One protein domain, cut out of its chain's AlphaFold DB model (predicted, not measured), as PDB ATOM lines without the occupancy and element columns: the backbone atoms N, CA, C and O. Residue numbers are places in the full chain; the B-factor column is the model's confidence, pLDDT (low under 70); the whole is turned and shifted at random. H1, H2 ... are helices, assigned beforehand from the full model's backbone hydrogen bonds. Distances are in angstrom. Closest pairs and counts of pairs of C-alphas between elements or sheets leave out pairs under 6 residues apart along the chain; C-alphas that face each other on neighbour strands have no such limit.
ATOM      1  N   MET A   1      28.614 -21.693-121.833       43.22
ATOM      2  CA  MET A   1      27.959 -22.132-120.591       43.22
ATOM      3  C   MET A   1      27.951 -20.931-119.663       43.22
ATOM      4  O   MET A   1      29.009 -20.381-119.398       43.22
ATOM      5  N   ILE A   2      26.755 -20.418-119.398       52.78
ATOM      6  CA  ILE A   2      26.442 -19.146-118.730       52.78
ATOM      7  C   ILE A   2      26.342 -19.501-117.251       52.78
ATOM      8  O   ILE A   2      25.586 -20.423-116.992       52.78
ATOM      9  N   ILE A   3      27.145 -18.882-116.370       54.06
ATOM     10  CA  ILE A   3      27.207 -19.104-114.903       54.06
ATOM     11  C   ILE A   3      26.672 -20.487-114.494       54.06
ATOM     12  O   ILE A   3      25.458 -20.607-114.324       54.06
ATOM     13  N   PRO A   4      27.518 -21.535-114.405       49.22
ATOM     14  CA  PRO A   4      27.034 -22.863-114.047       49.22
ATOM     15  C   PRO A   4      26.115 -22.772-112.826       49.22
ATOM     16  O   PRO A   4      26.489 -22.224-111.796       49.22
ATOM     17  N   THR A   5      24.901 -23.304-112.969       50.19
ATOM     18  CA  THR A   5      23.932 -23.487-111.876       50.19
ATOM     19  C   THR A   5      24.454 -24.446-110.804       50.19
ATOM     20  O   THR A   5      23.854 -24.602-109.743       50.19
ATOM     21  N   GLU A   6      25.580 -25.102-111.074       44.62
ATOM     22  CA  GLU A   6      26.312 -25.912-110.122       44.62
ATOM     23  C   GLU A   6      27.141 -25.004-109.223       44.62
ATOM     24  O   GLU A   6      28.183 -24.527-109.651       44.62
ATOM     25  N   ARG A   7      26.622 -24.776-108.009       47.25
ATOM     26  CA  ARG A   7      27.225 -24.594-106.664       47.25
ATOM     27  C   ARG A   7      28.592 -23.902-106.465       47.25
ATOM     28  O   ARG A   7      28.851 -23.475-105.348       47.25
ATOM     29  N   LEU A   8      29.461 -23.819-107.463       49.81
ATOM     30  CA  LEU A   8      30.786 -23.212-107.462       49.81
ATOM     31  C   LEU A   8      31.077 -22.639-108.859       49.81
ATOM     32  O   LEU A   8      31.669 -23.293-109.723       49.81
ATOM     33  N   VAL A   9      30.714 -21.379-109.091       65.38
ATOM     34  CA  VAL A   9      31.328 -20.630-110.190       65.38
ATOM     35  C   VAL A   9      32.752 -20.324-109.746       65.38
ATOM     36  O   VAL A   9      32.967 -19.456-108.904       65.38
ATOM     37  N   SER A  10      33.734 -21.056-110.280       72.75
ATOM     38  CA  SER A  10      35.137 -20.725-110.008       72.75
ATOM     39  C   SER A  10      35.403 -19.269-110.389       72.75
ATOM     40  O   SER A  10      34.926 -18.795-111.429       72.75
ATOM     41  N   LEU A  11      36.200 -18.566-109.586       75.19
ATOM     42  CA  LEU A  11      36.546 -17.177-109.863       75.19
ATOM     43  C   LEU A  11      37.110 -16.993-111.276       75.19
ATOM     44  O   LEU A  11      36.755 -16.055-111.983       75.19
ATOM     45  N   ARG A  12      37.927 -17.946-111.733       76.38
ATOM     46  CA  ARG A  12      38.484 -17.952-113.088       76.38
ATOM     47  C   ARG A  12      37.398 -17.949-114.167       76.38
ATOM     48  O   ARG A  12      37.512 -17.207-115.143       76.38
ATOM     49  N   ALA A  13      36.351 -18.757-113.999       77.19
ATOM     50  CA  ALA A  13      35.228 -18.798-114.933       77.19
ATOM     51  C   ALA A  13      34.420 -17.491-114.902       77.19
ATOM     52  O   ALA A  13      34.034 -16.983-115.959       77.19
ATOM     53  N   LEU A  14      34.219 -16.917-113.710       79.38
ATOM     54  CA  LEU A  14      33.572 -15.617-113.542       79.38
ATOM     55  C   LEU A  14      34.346 -14.521-114.286       79.38
ATOM     56  O   LEU A  14      33.760 -13.779-115.077       79.38
ATOM     57  N   CYS A  15      35.669 -14.481-114.104       78.38
ATOM     58  CA  CYS A  15      36.531 -13.498-114.746       78.38
ATOM     59  C   CYS A  15      36.475 -13.594-116.270       78.38
ATOM     60  O   CYS A  15      36.229 -12.603-116.956       78.38
ATOM     61  N   GLN A  16      36.632 -14.803-116.814       78.81
ATOM     62  CA  GLN A  16      36.563 -15.033-118.258       78.81
ATOM     63  C   GLN A  16      35.224 -14.596-118.848       78.81
ATOM     64  O   GLN A  16      35.180 -14.050-119.950       78.81
ATOM     65  N   MET A  17      34.127 -14.814-118.126       79.31
ATOM     66  CA  MET A  17      32.800 -14.430-118.585       79.31
ATOM     67  C   MET A  17      32.620 -12.910-118.607       79.31
ATOM     68  O   MET A  17      32.140 -12.374-119.605       79.31
ATOM     69  N   VAL A  18      33.030 -12.208-117.551       82.38
ATOM     70  CA  VAL A  18      32.962 -10.741-117.508       82.38
ATOM     71  C   VAL A  18      33.837 -10.126-118.601       82.38
ATOM     72  O   VAL A  18      33.366  -9.227-119.294       82.38
ATOM     73  N   ILE A  19      35.054 -10.639-118.814       81.12
ATOM     74  CA  ILE A  19      35.950 -10.189-119.891       81.12
ATOM     75  C   ILE A  19      35.291 -10.418-121.252       81.12
ATOM     76  O   ILE A  19      35.157  -9.489-122.045       81.12
ATOM     77  N   ARG A  20      34.814 -11.644-121.508       84.69
ATOM     78  CA  ARG A  20      34.181 -12.022-122.779       84.69
ATOM     79  C   ARG A  20      32.958 -11.170-123.098       84.69
ATOM     80  O   ARG A  20      32.732 -10.837-124.258       84.69
ATOM     81  N   LEU A  21      32.139 -10.872-122.094       85.00
ATOM     82  CA  LEU A  21      30.932 -10.077-122.284       85.00
ATOM     83  C   LEU A  21      31.235  -8.576-122.262       85.00
ATOM     84  O   LEU A  21      30.472  -7.804-122.829       85.00
ATOM     85  N   GLY A  22      32.372  -8.147-121.714       85.31
ATOM     86  CA  GLY A  22      32.749  -6.741-121.602       85.31
ATOM     87  C   GLY A  22      32.070  -6.040-120.423       85.31
ATOM     88  O   GLY A  22      31.633  -4.898-120.562       85.31
ATOM     89  N   GLY A  23      31.931  -6.734-119.289       84.75
ATOM     90  CA  GLY A  23      31.495  -6.159-118.012       84.75
ATOM     91  C   GLY A  23      30.345  -6.897-117.316       84.75
ATOM     92  O   GLY A  23      29.542  -7.589-117.946       84.75
ATOM     93  N   TRP A  24      30.229  -6.676-116.000       86.38
ATOM     94  CA  TRP A  24      29.200  -7.274-115.135       86.38
ATOM     95  C   TRP A  24      27.770  -6.987-115.606       86.38
ATOM     96  O   TRP A  24      26.914  -7.865-115.590       86.38
ATOM     97  N   ARG A  25      27.498  -5.784-116.125       87.81
ATOM     98  CA  ARG A  25      26.162  -5.430-116.631       87.81
ATOM     99  C   ARG A  25      25.668  -6.404-117.705       87.81
ATOM    100  O   ARG A  25      24.539  -6.877-117.628       87.81
ATOM    101  N   LYS A  26      26.526  -6.738-118.671       88.19
ATOM    102  CA  LYS A  26      26.182  -7.672-119.749       88.19
ATOM    103  C   LYS A  26      26.078  -9.114-119.251       88.19
ATOM    104  O   LYS A  26      25.250  -9.865-119.755       88.19
ATOM    105  N   VAL A  27      26.855  -9.481-118.225       86.00
ATOM    106  CA  VAL A  27      26.680 -10.754-117.505       86.00
ATOM    107  C   VAL A  27      25.269 -10.847-116.926       86.00
ATOM    108  O   VAL A  27      24.578 -11.828-117.182       86.00
ATOM    109  N   ILE A  28      24.816  -9.819-116.202       85.44
ATOM    110  CA  ILE A  28      23.474  -9.780-115.605       85.44
ATOM    111  C   ILE A  28      22.379  -9.830-116.673       85.44
ATOM    112  O   ILE A  28      21.427 -10.598-116.531       85.44
ATOM    113  N   GLU A  29      22.502  -9.031-117.736       88.50
ATOM    114  CA  GLU A  29      21.546  -9.009-118.852       88.50
ATOM    115  C   GLU A  29      21.388 -10.409-119.466       88.50
ATOM    116  O   GLU A  29      20.270 -10.900-119.625       88.50
ATOM    117  N   GLN A  30      22.502 -11.097-119.731       85.44
ATOM    118  CA  GLN A  30      22.480 -12.441-120.300       85.44
ATOM    119  C   GLN A  30      22.010 -13.513-119.305       85.44
ATOM    120  O   GLN A  30      21.291 -14.438-119.691       85.44
ATOM    121  N   TYR A  31      22.379 -13.398-118.027       84.50
ATOM    122  CA  TYR A  31      21.928 -14.315-116.980       84.50
ATOM    123  C   TYR A  31      20.404 -14.266-116.833       84.50
ATOM    124  O   TYR A  31      19.735 -15.298-116.906       84.50
ATOM    125  N   ARG A  32      19.835 -13.058-116.741       85.81
ATOM    126  CA  ARG A  32      18.386 -12.835-116.608       85.81
ATOM    127  C   ARG A  32      17.577 -13.280-117.825       85.81
ATOM    128  O   ARG A  32      16.399 -13.580-117.682       85.81
ATOM    129  N   ALA A  33      18.189 -13.355-119.007       87.44
ATOM    130  CA  ALA A  33      17.528 -13.892-120.197       87.44
ATOM    131  C   ALA A  33      17.250 -15.404-120.099       87.44
ATOM    132  O   ALA A  33      16.428 -15.926-120.848       87.44
ATOM    133  N   THR A  34      17.946 -16.115-119.205       82.81
ATOM    134  CA  THR A  34      17.919 -17.584-119.125       82.81
ATOM    135  C   THR A  34      17.580 -18.126-117.736       82.81
ATOM    136  O   THR A  34      17.229 -19.297-117.618       82.81
ATOM    137  N   HIS A  35      17.629 -17.291-116.695       82.94
ATOM    138  CA  HIS A  35      17.430 -17.686-115.302       82.94
ATOM    139  C   HIS A  35      16.491 -16.720-114.572       82.94
ATOM    140  O   HIS A  35      16.392 -15.538-114.904       82.94
ATOM    141  N   LYS A  36      15.810 -17.228-113.541       83.81
ATOM    142  CA  LYS A  36      15.038 -16.415-112.596       83.81
ATOM    143  C   LYS A  36      15.890 -16.136-111.358       83.81
ATOM    144  O   LYS A  36      16.518 -17.053-110.845       83.81
ATOM    145  N   GLY A  37      15.828 -14.909-110.847       82.81
ATOM    146  CA  GLY A  37      16.529 -14.512-109.624       82.81
ATOM    147  C   GLY A  37      17.922 -13.909-109.858       82.81
ATOM    148  O   GLY A  37      18.306 -13.661-111.006       82.81
ATOM    149  N   PRO A  38      18.640 -13.586-108.769       85.06
ATOM    150  CA  PRO A  38      20.004 -13.071-108.827       85.06
ATOM    151  C   PRO A  38      20.996 -14.155-109.287       85.06
ATOM    152  O   PRO A  38      20.726 -15.338-109.083       85.06
ATOM    153  N   PRO A  39      22.147 -13.782-109.878       85.62
ATOM    154  CA  PRO A  39      23.236 -14.723-110.109       85.62
ATOM    155  C   PRO A  39      23.708 -15.344-108.801       85.62
ATOM    156  O   PRO A  39      24.066 -14.622-107.868       85.62
ATOM    157  N   ASP A  40      23.728 -16.672-108.765       86.38
ATOM    158  CA  ASP A  40      24.248 -17.420-107.629       86.38
ATOM    159  C   ASP A  40      25.779 -17.428-107.660       86.38
ATOM    160  O   ASP A  40      26.403 -18.059-108.515       86.38
ATOM    161  N   LEU A  41      26.370 -16.682-106.733       87.19
ATOM    162  CA  LEU A  41      27.787 -16.684-106.387       87.19
ATOM    163  C   LEU A  41      27.961 -17.088-104.914       87.19
ATOM    164  O   LEU A  41      28.949 -16.720-104.269       87.19
ATOM    165  N   SER A  42      26.995 -17.830-104.364       85.00
ATOM    166  CA  SER A  42      27.109 -18.372-103.019       85.00
ATOM    167  C   SER A  42      28.358 -19.244-102.966       85.00
ATOM    168  O   SER A  42      28.624 -20.009-103.892       85.00
ATOM    169  N   TYR A  43      29.118 -19.148-101.876       86.50
ATOM    170  CA  TYR A  43      30.385 -19.874-101.711       86.50
ATOM    171  C   TYR A  43      31.483 -19.518-102.727       86.50
ATOM    172  O   TYR A  43      32.467 -20.249-102.818       86.50
ATOM    173  N   LEU A  44      31.355 -18.413-103.477       85.75
ATOM    174  CA  LEU A  44      32.459 -17.902-104.290       85.75
ATOM    175  C   LEU A  44      33.691 -17.714-103.405       85.75
ATOM    176  O   LEU A  44      33.629 -16.995-102.410       85.75
ATOM    177  N   ASP A  45      34.798 -18.332-103.798       84.25
ATOM    178  CA  ASP A  45      36.072 -18.206-103.106       84.25
ATOM    179  C   ASP A  45      37.022 -17.322-103.918       84.25
ATOM    180  O   ASP A  45      37.362 -17.637-105.064       84.25
ATOM    181  N   VAL A  46      37.408 -16.188-103.330       78.88
ATOM    182  CA  VAL A  46      38.392 -15.253-103.890       78.88
ATOM    183  C   VAL A  46      39.700 -15.244-103.082       78.88
ATOM    184  O   VAL A  46      40.592 -14.432-103.342       78.88
ATOM    185  N   SER A  47      39.878 -16.161-102.133       70.69
ATOM    186  CA  SER A  47      41.128 -16.281-101.373       70.69
ATOM    187  C   SER A  47      42.309 -16.743-102.240       70.69
ATOM    188  O   SER A  47      43.454 -16.408-101.963       70.69
ATOM    189  N   GLU A  48      42.054 -17.427-103.358       63.34
ATOM    190  CA  GLU A  48      43.099 -17.852-104.303       63.34
ATOM    191  C   GLU A  48      43.303 -16.867-105.477       63.34
ATOM    192  O   GLU A  48      44.109 -17.115-106.372       63.34
ATOM    193  N   SER A  49      42.590 -15.731-105.514       62.88
ATOM    194  CA  SER A  49      42.524 -14.856-106.708       62.88
ATOM    195  C   SER A  49      43.801 -14.106-107.089       62.88
ATOM    196  O   SER A  49      43.781 -13.353-108.061       62.88
ATOM    197  N   GLY A  50      44.842 -14.120-106.258       58.03
ATOM    198  CA  GLY A  50      45.867 -13.064-106.284       58.03
ATOM    199  C   GLY A  50      45.334 -11.671-105.886       58.03
ATOM    200  O   GLY A  50      46.051 -10.682-105.980       58.03
ATOM    201  N   MET A  51      44.076 -11.583-105.428       59.44
ATOM    202  CA  MET A  51      43.447 -10.377-104.862       59.44
ATOM    203  C   MET A  51      43.666 -10.269-103.352       59.44
ATOM    204  O   MET A  51      43.254  -9.276-102.755       59.44
ATOM    205  N   THR A  52      44.273 -11.286-102.740       61.00
ATOM    206  CA  THR A  52      44.651 -11.287-101.331       61.00
ATOM    207  C   THR A  52      45.798 -10.312-101.119       61.00
ATOM    208  O   THR A  52      46.752 -10.326-101.895       61.00
ATOM    209  N   GLN A  53      45.702  -9.449-100.106       57.75
ATOM    210  CA  GLN A  53      46.717  -8.445 -99.774       57.75
ATOM    211  C   GLN A  53      48.147  -9.018 -99.851       57.75
ATOM    212  O   GLN A  53      48.533  -9.772 -98.964       57.75
ATOM    213  N   MET A  54      48.881  -8.673-100.924       48.56
ATOM    214  CA  MET A  54      50.347  -8.546-101.091       48.56
ATOM    215  C   MET A  54      50.753  -8.833-102.554       48.56
ATOM    216  O   MET A  54      50.594  -9.947-103.041       48.56
ATOM    217  N   GLY A  55      51.345  -7.837-103.229       49.62
ATOM    218  CA  GLY A  55      52.027  -7.998-104.525       49.62
ATOM    219  C   GLY A  55      51.467  -7.113-105.638       49.62
ATOM    220  O   GLY A  55      50.756  -7.583-106.518       49.62
ATOM    221  N   PHE A  56      51.807  -5.823-105.613       45.12
ATOM    222  CA  PHE A  56      51.339  -4.822-106.580       45.12
ATOM    223  C   PHE A  56      51.896  -4.966-108.013       45.12
ATOM    224  O   PHE A  56      51.549  -4.143-108.852       45.12
ATOM    225  N   ASP A  57      52.656  -6.018-108.344       50.09
ATOM    226  CA  ASP A  57      53.504  -5.999-109.549       50.09
ATOM    227  C   ASP A  57      53.240  -7.091-110.604       50.09
ATOM    228  O   ASP A  57      53.985  -7.151-111.579       50.09
ATOM    229  N   ALA A  58      52.223  -7.962-110.483       45.25
ATOM    230  CA  ALA A  58      52.144  -9.102-111.421       45.25
ATOM    231  C   ALA A  58      50.770  -9.614-111.885       45.25
ATOM    232  O   ALA A  58      50.752 -10.562-112.670       45.25
ATOM    233  N   TYR A  59      49.634  -9.039-111.481       53.19
ATOM    234  CA  TYR A  59      48.337  -9.581-111.910       53.19
ATOM    235  C   TYR A  59      47.543  -8.638-112.806       53.19
ATOM    236  O   TYR A  59      47.141  -7.551-112.401       53.19
ATOM    237  N   ASP A  60      47.346  -9.143-114.026       56.62
ATOM    238  CA  ASP A  60      46.464  -8.707-115.100       56.62
ATOM    239  C   ASP A  60      45.378  -7.718-114.639       56.62
ATOM    240  O   ASP A  60      44.440  -8.088-113.921       56.62
ATOM    241  N   ASP A  61      45.488  -6.459-115.079       55.91
ATOM    242  CA  ASP A  61      44.499  -5.398-114.850       55.91
ATOM    243  C   ASP A  61      43.072  -5.862-115.181       55.91
ATOM    244  O   ASP A  61      42.094  -5.378-114.598       55.91
ATOM    245  N   HIS A  62      42.932  -6.858-116.062       52.84
ATOM    246  CA  HIS A  62      41.657  -7.485-116.357       52.84
ATOM    247  C   HIS A  62      41.002  -8.142-115.135       52.84
ATOM    248  O   HIS A  62      39.798  -7.963-114.977       52.84
ATOM    249  N   VAL A  63      41.716  -8.834-114.239       55.62
ATOM    250  CA  VAL A  63      41.115  -9.455-113.034       55.62
ATOM    251  C   VAL A  63      40.642  -8.380-112.050       55.62
ATOM    252  O   VAL A  63      39.521  -8.459-111.543       55.62
ATOM    253  N   ARG A  64      41.448  -7.325-111.854       57.53
ATOM    254  CA  ARG A  64      41.126  -6.199-110.958       57.53
ATOM    255  C   ARG A  64      39.900  -5.415-111.427       57.53
ATOM    256  O   ARG A  64      39.054  -5.071-110.608       57.53
ATOM    257  N   LEU A  65      39.776  -5.151-112.730       52.19
ATOM    258  CA  LEU A  65      38.639  -4.412-113.304       52.19
ATOM    259  C   LEU A  65      37.360  -5.254-113.380       52.19
ATOM    260  O   LEU A  65      36.252  -4.728-113.267       52.19
ATOM    261  N   THR A  66      37.512  -6.561-113.558       61.75
ATOM    262  CA  THR A  66      36.408  -7.502-113.765       61.75
ATOM    263  C   THR A  66      35.539  -7.696-112.515       61.75
ATOM    264  O   THR A  66      34.343  -7.953-112.642       61.75
ATOM    265  N   LEU A  67      36.096  -7.511-111.317       64.88
ATOM    266  CA  LEU A  67      35.436  -7.827-110.044       64.88
ATOM    267  C   LEU A  67      35.090  -6.588-109.201       64.88
ATOM    268  O   LEU A  67      34.880  -6.692-108.000       64.88
ATOM    269  N   ARG A  68      34.994  -5.394-109.802       77.88
ATOM    270  CA  ARG A  68      34.528  -4.186-109.081       77.88
ATOM    271  C   ARG A  68      33.006  -4.059-109.032       77.88
ATOM    272  O   ARG A  68      32.498  -3.069-108.522       77.88
ATOM    273  N   CYS A  69      32.254  -5.006-109.587       87.94
ATOM    274  CA  CYS A  69      30.797  -4.948-109.600       87.94
ATOM    275  C   CYS A  69      30.200  -6.336-109.371       87.94
ATOM    276  O   CYS A  69      30.380  -7.238-110.182       87.94
ATOM    277  N   PHE A  70      29.473  -6.459-108.267       89.62
ATOM    278  CA  PHE A  70      28.695  -7.613-107.834       89.62
ATOM    279  C   PHE A  70      27.232  -7.216-107.600       89.62
ATOM    280  O   PHE A  70      26.530  -7.813-106.785       89.62
ATOM    281  N   ASP A  71      26.766  -6.171-108.287       92.94
ATOM    282  CA  ASP A  71      25.403  -5.673-108.133       92.94
ATOM    283  C   ASP A  71      24.393  -6.803-108.376       92.94
ATOM    284  O   ASP A  71      24.471  -7.521-109.379       92.94
ATOM    285  N   ALA A  72      23.440  -6.926-107.452       92.81
ATOM    286  CA  ALA A  72      22.398  -7.944-107.406       92.81
ATOM    287  C   ALA A  72      22.892  -9.404-107.350       92.81
ATOM    288  O   ALA A  72      22.100 -10.297-107.633       92.81
ATOM    289  N   ALA A  73      24.161  -9.669-107.022       91.38
ATOM    290  CA  ALA A  73      24.655 -11.031-106.824       91.38
ATOM    291  C   ALA A  73      24.181 -11.624-105.489       91.38
ATOM    292  O   ALA A  73      24.091 -10.925-104.476       91.38
ATOM    293  N   ASP A  74      23.944 -12.932-105.474       92.69
ATOM    294  CA  ASP A  74      23.861 -13.704-104.239       92.69
ATOM    295  C   ASP A  74      25.270 -14.178-103.866       92.69
ATOM    296  O   ASP A  74      25.830 -15.031-104.539       92.69
ATOM    297  N   LEU A  75      25.862 -13.583-102.834       92.19
ATOM    298  CA  LEU A  75      27.203 -13.858-102.308       92.19
ATOM    299  C   LEU A  75      27.130 -14.536-100.930       92.19
ATOM    300  O   LEU A  75      28.064 -14.439-100.126       92.19
ATOM    301  N   ARG A  76      26.018 -15.208-100.606       94.00
ATOM    302  CA  ARG A  76      25.871 -15.855 -99.299       94.00
ATOM    303  C   ARG A  76      26.973 -16.880 -99.072       94.00
ATOM    304  O   ARG A  76      27.204 -17.765 -99.895       94.00
ATOM    305  N   ASN A  77      27.606 -16.815 -97.906       93.56
ATOM    306  CA  ASN A  77      28.737 -17.676 -97.541       93.56
ATOM    307  C   ASN A  77      29.959 -17.571 -98.484       93.56
ATOM    308  O   ASN A  77      30.798 -18.470 -98.466       93.56
ATOM    309  N   ALA A  78      30.069 -16.526 -99.315       91.31
ATOM    310  CA  ALA A  78      31.272 -16.285-100.112       91.31
ATOM    311  C   ALA A  78      32.493 -16.037 -99.207       91.31
ATOM    312  O   ALA A  78      32.359 -15.502 -98.104       91.31
ATOM    313  N   ILE A  79      33.677 -16.415 -99.682       90.50
ATOM    314  CA  ILE A  79      34.962 -16.216 -99.010       90.50
ATOM    315  C   ILE A  79      35.692 -15.094 -99.744       90.50
ATOM    316  O   ILE A  79      36.288 -15.310-100.793       90.50
ATOM    317  N   LEU A  80      35.599 -13.888 -99.184       88.94
ATOM    318  CA  LEU A  80      36.210 -12.628 -99.620       88.94
ATOM    319  C   LEU A  80      37.400 -12.196 -98.757       88.94
ATOM    320  O   LEU A  80      37.844 -11.047 -98.849       88.94
ATOM    321  N   ASP A  81      37.915 -13.092 -97.918       89.75
ATOM    322  CA  ASP A  81      39.025 -12.789 -97.022       89.75
ATOM    323  C   ASP A  81      40.240 -12.258 -97.785       89.75
ATOM    324  O   ASP A  81      40.575 -12.726 -98.876       89.75
ATOM    325  N   TYR A  82      40.899 -11.263 -97.198       86.25
ATOM    326  CA  TYR A  82      42.066 -10.566 -97.736       86.25
ATOM    327  C   TYR A  82      41.835  -9.843 -99.070       86.25
ATOM    328  O   TYR A  82      42.780  -9.249 -99.589       86.25
ATOM    329  N   ALA A  83      40.626  -9.861 -99.638       85.19
ATOM    330  CA  ALA A  83      40.391  -9.308-100.965       85.19
ATOM    331  C   ALA A  83      40.638  -7.789-101.021       85.19
ATOM    332  O   ALA A  83      40.324  -7.032-100.098       85.19
ATOM    333  N   TYR A  84      41.174  -7.320-102.145       84.56
ATOM    334  CA  TYR A  84      41.355  -5.902-102.437       84.56
ATOM    335  C   TYR A  84      40.306  -5.426-103.448       84.56
ATOM    336  O   TYR A  84      40.448  -5.643-104.653       84.56
ATOM    337  N   ILE A  85      39.239  -4.784-102.960       85.62
ATOM    338  CA  ILE A  85      38.082  -4.361-103.764       85.62
ATOM    339  C   ILE A  85      37.762  -2.877-103.501       85.62
ATOM    340  O   ILE A  85      36.673  -2.546-103.025       85.62
ATOM    341  N   PRO A  86      38.690  -1.941-103.785       86.06
ATOM    342  CA  PRO A  86      38.373  -0.526-103.670       86.06
ATOM    343  C   PRO A  86      37.352  -0.113-104.737       86.06
ATOM    344  O   PRO A  86      37.389  -0.609-105.866       86.06
ATOM    345  N   GLU A  87      36.475   0.828-104.394       89.94
ATOM    346  CA  GLU A  87      35.368   1.357-105.211       89.94
ATOM    347  C   GLU A  87      34.482   0.261-105.831       89.94
ATOM    348  O   GLU A  87      33.921   0.429-106.916       89.94
ATOM    349  N   GLY A  88      34.358  -0.880-105.149       91.19
ATOM    350  CA  GLY A  88      33.474  -1.962-105.555       91.19
ATOM    351  C   GLY A  88      32.000  -1.572-105.439       91.19
ATOM    352  O   GLY A  88      31.600  -0.794-104.576       91.19
ATOM    353  N   SER A  89      31.156  -2.138-106.291       93.50
ATOM    354  CA  SER A  89      29.704  -1.997-106.225       93.50
ATOM    355  C   SER A  89      29.085  -3.334-105.832       93.50
ATOM    356  O   SER A  89      29.287  -4.336-106.510       93.50
ATOM    357  N   PHE A  90      28.347  -3.336-104.729       95.06
ATOM    358  CA  PHE A  90      27.616  -4.468-104.161       95.06
ATOM    359  C   PHE A  90      26.132  -4.112-104.016       95.06
ATOM    360  O   PHE A  90      25.468  -4.514-103.062       95.06
ATOM    361  N   LYS A  91      25.593  -3.281-104.913       95.44
ATOM    362  CA  LYS A  91      24.235  -2.754-104.755       95.44
ATOM    363  C   LYS A  91      23.219  -3.876-104.849       95.44
ATOM    364  O   LYS A  91      23.269  -4.666-105.790       95.44
ATOM    365  N   ALA A  92      22.287  -3.925-103.903       95.88
ATOM    366  CA  ALA A  92      21.295  -4.994-103.799       95.88
ATOM    367  C   ALA A  92      21.894  -6.418-103.756       95.88
ATOM    368  O   ALA A  92      21.198  -7.384-104.065       95.88
ATOM    369  N   ALA A  93      23.182  -6.563-103.417       95.19
ATOM    370  CA  ALA A  93      23.818  -7.865-103.266       95.19
ATOM    371  C   ALA A  93      23.479  -8.478-101.901       95.19
ATOM    372  O   ALA A  93      23.323  -7.764-100.909       95.19
ATOM    373  N   ASN A  94      23.408  -9.806-101.830       96.50
ATOM    374  CA  ASN A  94      23.254 -10.517-100.564       96.50
ATOM    375  C   ASN A  94      24.607 -11.090-100.125       96.50
ATOM    376  O   ASN A  94      25.063 -12.063-100.708       96.50
ATOM    377  N   LEU A  95      25.234 -10.513 -99.099       96.19
ATOM    378  CA  LEU A  95      26.493 -10.981 -98.509       96.19
ATOM    379  C   LEU A  95      26.283 -11.691 -97.161       96.19
ATOM    380  O   LEU A  95      27.206 -11.764 -96.341       96.19
ATOM    381  N   ASP A  96      25.082 -12.202 -96.888       97.00
ATOM    382  CA  ASP A  96      24.796 -12.818 -95.597       97.00
ATOM    383  C   ASP A  96      25.737 -13.998 -95.343       97.00
ATOM    384  O   ASP A  96      25.907 -14.888 -96.183       97.00
ATOM    385  N   ARG A  97      26.335 -14.027 -94.149       96.19
ATOM    386  CA  ARG A  97      27.308 -15.047 -93.719       96.19
ATOM    387  C   ARG A  97      28.586 -15.116 -94.564       96.19
ATOM    388  O   ARG A  97      29.328 -16.086 -94.426       96.19
ATOM    389  N   ALA A  98      28.850 -14.141 -95.433       95.06
ATOM    390  CA  ALA A  98      30.120 -14.070 -96.147       95.06
ATOM    391  C   ALA A  98      31.291 -13.829 -95.174       95.06
ATOM    392  O   ALA A  98      31.122 -13.203 -94.123       95.06
ATOM    393  N   GLN A  99      32.469 -14.339 -95.531       94.94
ATOM    394  CA  GLN A  99      33.729 -14.090 -94.835       94.94
ATOM    395  C   GLN A  99      34.462 -12.970 -95.568       94.94
ATOM    396  O   GLN A  99      34.820 -13.134 -96.725       94.94
ATOM    397  N   CYS A 100      34.634 -11.822 -94.930       93.06
ATOM    398  CA  CYS A 100      35.272 -10.628 -95.481       93.06
ATOM    399  C   CYS A 100      36.386 -10.137 -94.543       93.06
ATOM    400  O   CYS A 100      36.513  -8.937 -94.285       93.06
ATOM    401  N   ARG A 101      37.154 -11.060 -93.958       92.50
ATOM    402  CA  ARG A 101      38.201 -10.734 -92.986       92.50
ATOM    403  C   ARG A 101      39.360 -10.054 -93.695       92.50
ATOM    404  O   ARG A 101      39.792 -10.523 -94.742       92.50
ATOM    405  N   GLN A 102      39.879  -8.962 -93.140       91.50
ATOM    406  CA  GLN A 102      41.002  -8.214 -93.729       91.50
ATOM    407  C   GLN A 102      40.744  -7.725 -95.177       91.50
ATOM    408  O   GLN A 102      41.676  -7.395 -95.913       91.50
ATOM    409  N   THR A 103      39.482  -7.650 -95.610       89.31
ATOM    410  CA  THR A 103      39.103  -7.169 -96.947       89.31
ATOM    411  C   THR A 103      39.173  -5.644 -97.014       89.31
ATOM    412  O   THR A 103      38.722  -4.952 -96.102       89.31
ATOM    413  N   ASN A 104      39.691  -5.089 -98.111       89.12
ATOM    414  CA  ASN A 104      39.671  -3.647 -98.351       89.12
ATOM    415  C   ASN A 104      38.504  -3.262 -99.266       89.12
ATOM    416  O   ASN A 104      38.555  -3.507-100.470       89.12
ATOM    417  N   PHE A 105      37.489  -2.616 -98.690       91.88
ATOM    418  CA  PHE A 105      36.314  -2.100 -99.391       91.88
ATOM    419  C   PHE A 105      36.342  -0.578 -99.583       91.88
ATOM    420  O   PHE A 105      35.295   0.009 -99.854       91.88
ATOM    421  N   SER A 106      37.491   0.089 -99.452       90.94
ATOM    422  CA  SER A 106      37.569   1.560 -99.501       90.94
ATOM    423  C   SER A 106      36.874   2.148-100.739       90.94
ATOM    424  O   SER A 106      37.133   1.711-101.854       90.94
ATOM    425  N   GLY A 107      35.967   3.110-100.568       92.62
ATOM    426  CA  GLY A 107      35.191   3.738-101.644       92.62
ATOM    427  C   GLY A 107      34.017   2.906-102.181       92.62
ATOM    428  O   GLY A 107      33.337   3.332-103.119       92.62
ATOM    429  N   SER A 108      33.771   1.706-101.645       94.38
ATOM    430  CA  SER A 108      32.736   0.801-102.163       94.38
ATOM    431  C   SER A 108      31.307   1.271-101.871       94.38
ATOM    432  O   SER A 108      31.042   2.132-101.029       94.38
ATOM    433  N   SER A 109      30.339   0.683-102.571       95.75
ATOM    434  CA  SER A 109      28.912   0.934-102.394       95.75
ATOM    435  C   SER A 109      28.161  -0.351-102.072       95.75
ATOM    436  O   SER A 109      28.104  -1.254-102.896       95.75
ATOM    437  N   PHE A 110      27.510  -0.387-100.912       96.44
ATOM    438  CA  PHE A 110      26.654  -1.483-100.444       96.44
ATOM    439  C   PHE A 110      25.174  -1.080-100.425       96.44
ATOM    440  O   PHE A 110      24.392  -1.599 -99.633       96.44
ATOM    441  N   ILE A 111      24.768  -0.115-101.256       96.56
ATOM    442  CA  ILE A 111      23.397   0.422-101.255       96.56
ATOM    443  C   ILE A 111      22.391  -0.717-101.449       96.56
ATOM    444  O   ILE A 111      22.508  -1.474-102.409       96.56
ATOM    445  N   GLN A 112      21.405  -0.830-100.556       96.56
ATOM    446  CA  GLN A 112      20.411  -1.919-100.555       96.56
ATOM    447  C   GLN A 112      20.989  -3.341-100.420       96.56
ATOM    448  O   GLN A 112      20.276  -4.310-100.661       96.56
ATOM    449  N   ALA A 113      22.268  -3.493-100.072       96.75
ATOM    450  CA  ALA A 113      22.865  -4.801 -99.829       96.75
ATOM    451  C   ALA A 113      22.429  -5.372 -98.475       96.75
ATOM    452  O   ALA A 113      22.071  -4.624 -97.563       96.75
ATOM    453  N   SER A 114      22.539  -6.688 -98.327       97.44
ATOM    454  CA  SER A 114      22.377  -7.384 -97.050       97.44
ATOM    455  C   SER A 114      23.734  -7.873 -96.545       97.44
ATOM    456  O   SER A 114      24.479  -8.493 -97.302       97.44
ATOM    457  N   LEU A 115      24.065  -7.577 -95.285       95.56
ATOM    458  CA  LEU A 115      25.316  -7.974 -94.618       95.56
ATOM    459  C   LEU A 115      25.032  -8.743 -93.308       95.56
ATOM    460  O   LEU A 115      25.705  -8.561 -92.289       95.56
ATOM    461  N   HIS A 116      23.981  -9.567 -93.268       96.12
ATOM    462  CA  HIS A 116      23.597 -10.266 -92.044       96.12
ATOM    463  C   HIS A 116      24.574 -11.395 -91.713       96.12
ATOM    464  O   HIS A 116      24.743 -12.350 -92.468       96.12
ATOM    465  N   LYS A 117      25.151 -11.348 -90.509       95.75
ATOM    466  CA  LYS A 117      26.157 -12.302 -90.014       95.75
ATOM    467  C   LYS A 117      27.417 -12.356 -90.884       95.75
ATOM    468  O   LYS A 117      28.112 -13.368 -90.862       95.75
ATOM    469  N   THR A 118      27.702 -11.301 -91.644       96.06
ATOM    470  CA  THR A 118      28.955 -11.178 -92.390       96.06
ATOM    471  C   THR A 118      30.108 -10.988 -91.407       96.06
ATOM    472  O   THR A 118      30.001 -10.215 -90.446       96.06
ATOM    473  N   ASP A 119      31.200 -11.714 -91.628       96.44
ATOM    474  CA  ASP A 119      32.429 -11.571 -90.857       96.44
ATOM    475  C   ASP A 119      33.313 -10.511 -91.494       96.44
ATOM    476  O   ASP A 119      33.804 -10.694 -92.599       96.44
ATOM    477  N   VAL A 120      33.473  -9.384 -90.814       94.69
ATOM    478  CA  VAL A 120      34.216  -8.219 -91.301       94.69
ATOM    479  C   VAL A 120      35.382  -7.875 -90.376       94.69
ATOM    480  O   VAL A 120      35.834  -6.730 -90.353       94.69
ATOM    481  N   ARG A 121      35.868  -8.850 -89.592       95.19
ATOM    482  CA  ARG A 121      37.034  -8.667 -88.718       95.19
ATOM    483  C   ARG A 121      38.208  -8.107 -89.508       95.19
ATOM    484  O   ARG A 121      38.586  -8.653 -90.542       95.19
ATOM    485  N   GLU A 122      38.764  -7.004 -89.018       92.62
ATOM    486  CA  GLU A 122      39.903  -6.303 -89.630       92.62
ATOM    487  C   GLU A 122      39.656  -5.778 -91.065       92.62
ATOM    488  O   GLU A 122      40.599  -5.391 -91.756       92.62
ATOM    489  N   ALA A 123      38.406  -5.732 -91.536       91.94
ATOM    490  CA  ALA A 123      38.075  -5.168 -92.843       91.94
ATOM    491  C   ALA A 123      38.154  -3.630 -92.850       91.94
ATOM    492  O   ALA A 123      37.870  -2.957 -91.856       91.94
ATOM    493  N   ILE A 124      38.494  -3.058 -94.007       90.81
ATOM    494  CA  ILE A 124      38.654  -1.613 -94.207       90.81
ATOM    495  C   ILE A 124      37.441  -1.057 -94.961       90.81
ATOM    496  O   ILE A 124      37.188  -1.442 -96.102       90.81
ATOM    497  N   PHE A 125      36.734  -0.099 -94.351       90.69
ATOM    498  CA  PHE A 125      35.545   0.564 -94.914       90.69
ATOM    499  C   PHE A 125      35.689   2.098 -94.999       90.69
ATOM    500  O   PHE A 125      34.804   2.837 -94.568       90.69
ATOM    501  N   LEU A 126      36.798   2.604 -95.546       92.88
ATOM    502  CA  LEU A 126      36.976   4.050 -95.756       92.88
ATOM    503  C   LEU A 126      36.087   4.544 -96.908       92.88
ATOM    504  O   LEU A 126      36.002   3.874 -97.928       92.88
ATOM    505  N   ASP A 127      35.423   5.692 -96.767       93.38
ATOM    506  CA  ASP A 127      34.579   6.310 -97.812       93.38
ATOM    507  C   ASP A 127      33.490   5.398 -98.418       93.38
ATOM    508  O   ASP A 127      33.137   5.496 -99.597       93.38
ATOM    509  N   VAL A 128      32.929   4.490 -97.614       92.38
ATOM    510  CA  VAL A 128      31.924   3.517 -98.071       92.38
ATOM    511  C   VAL A 128      30.497   4.065 -97.987       92.38
ATOM    512  O   VAL A 128      30.112   4.741 -97.034       92.38
ATOM    513  N   ARG A 129      29.666   3.723 -98.982       92.62
ATOM    514  CA  ARG A 129      28.239   4.091 -99.033       92.62
ATOM    515  C   ARG A 129      27.327   2.939 -98.602       92.62
ATOM    516  O   ARG A 129      27.272   1.927 -99.298       92.62
ATOM    517  N   PHE A 130      26.533   3.153 -97.548       89.81
ATOM    518  CA  PHE A 130      25.622   2.159 -96.946       89.81
ATOM    519  C   PHE A 130      24.117   2.520 -97.010       89.81
ATOM    520  O   PHE A 130      23.319   2.073 -96.185       89.81
ATOM    521  N   SER A 131      23.678   3.378 -97.938       92.94
ATOM    522  CA  SER A 131      22.270   3.813 -97.970       92.94
ATOM    523  C   SER A 131      21.310   2.634 -98.190       92.94
ATOM    524  O   SER A 131      21.400   1.936 -99.198       92.94
ATOM    525  N   GLY A 132      20.375   2.424 -97.261       84.44
ATOM    526  CA  GLY A 132      19.421   1.313 -97.328       84.44
ATOM    527  C   GLY A 132      20.054  -0.073 -97.181       84.44
ATOM    528  O   GLY A 132      19.399  -1.051 -97.514       84.44
ATOM    529  N   THR A 133      21.312  -0.171 -96.741       88.38
ATOM    530  CA  THR A 133      21.958  -1.453 -96.439       88.38
ATOM    531  C   THR A 133      21.345  -2.065 -95.183       88.38
ATOM    532  O   THR A 133      21.236  -1.398 -94.153       88.38
ATOM    533  N   GLU A 134      20.988  -3.343 -95.248       83.62
ATOM    534  CA  GLU A 134      20.497  -4.084 -94.093       83.62
ATOM    535  C   GLU A 134      21.669  -4.691 -93.316       83.62
ATOM    536  O   GLU A 134      22.431  -5.521 -93.821       83.62
ATOM    537  N   ILE A 135      21.820  -4.258 -92.064       79.62
ATOM    538  CA  ILE A 135      22.878  -4.708 -91.160       79.62
ATOM    539  C   ILE A 135      22.229  -5.054 -89.819       79.62
ATOM    540  O   ILE A 135      21.914  -4.155 -89.044       79.62
ATOM    541  N   ALA A 136      22.036  -6.342 -89.518       70.62
ATOM    542  CA  ALA A 136      21.554  -6.747 -88.189       70.62
ATOM    543  C   ALA A 136      22.654  -7.326 -87.290       70.62
ATOM    544  O   ALA A 136      22.572  -7.189 -86.075       70.62
ATOM    545  N   TYR A 137      23.692  -7.948 -87.861       78.50
ATOM    546  CA  TYR A 137      24.777  -8.577 -87.100       78.50
ATOM    547  C   TYR A 137      26.055  -8.611 -87.935       78.50
ATOM    548  O   TYR A 137      26.119  -9.358 -88.904       78.50
ATOM    549  N   LEU A 138      27.067  -7.838 -87.552       79.38
ATOM    550  CA  LEU A 138      28.422  -7.967 -88.094       79.38
ATOM    551  C   LEU A 138      29.308  -8.622 -87.041       79.38
ATOM    552  O   LEU A 138      29.257  -8.214 -85.877       79.38
ATOM    553  N   ILE A 139      30.113  -9.602 -87.449       82.12
ATOM    554  CA  ILE A 139      31.226 -10.100 -86.633       82.12
ATOM    555  C   ILE A 139      32.396  -9.154 -86.918       82.12
ATOM    556  O   ILE A 139      32.754  -8.974 -88.079       82.12
ATOM    557  N   ARG A 140      32.903  -8.474 -85.886       73.38
ATOM    558  CA  ARG A 140      33.849  -7.353 -86.000       73.38
ATOM    559  C   ARG A 140      35.137  -7.653 -85.266       73.38
ATOM    560  O   ARG A 140      35.050  -8.382 -84.252       73.38
TER     561      ARG A 140
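What this domain is: This is residues 1 to 140 of the 140 residues of an uncharacterized protein of Candidatus Uhrbacteria bacterium GW2011_GWF2_46_218 (UniProt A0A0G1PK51). Little of this model is regular structure: residues 67 to 140 wind in stacked turns, a short solenoid, with the helices H1, H2 and H3 gathered at its first end. Residues 51 to 60 loop out to one side before H3. The printed part has 140 residues, with three named helices in the order H1, H2, H3 and no named strand; the class is all helix, though named elements hold only 26 residues. It is compact, with a radius of gyration of the C-alphas of 14.1 A and spans of 38 by 37 by 24 A.

Where its parts are: H1, residues 11 to 21, begins at C-alpha 11 (36.546, -17.177, -109.863) and is 15.4 A long. H2, residues 24 to 32, is 12.2 A long. H3, residues 61 to 66, 8.4 A long, ends at C-alpha 66 (36.408, -7.502, -113.765).

How they stand to each other: H1 and H2 touch only at the corner, about perpendicular at 88 degrees; their closest C-alphas, Val 18 and Trp 24, are 5.6 A apart. H1 and H3 touch, about perpendicular at 87 degrees, with the C-alphas of Val 18 and Thr 66 closest at 6.0 A. In H1, H2 and H3 every O i to N i+4 pair is within hydrogen-bond range. Residues 118 to 119 pair with residues 138 to 139, parallel.

The domain as a whole: The C-alphas of Lys 36 and Asp 57 are the two farthest apart, 40.0 A. The printed part has no cut; the link from H2 to H3 is long, 28 residues. Residues 1 to 9 and 48 to 67 are under pLDDT 70.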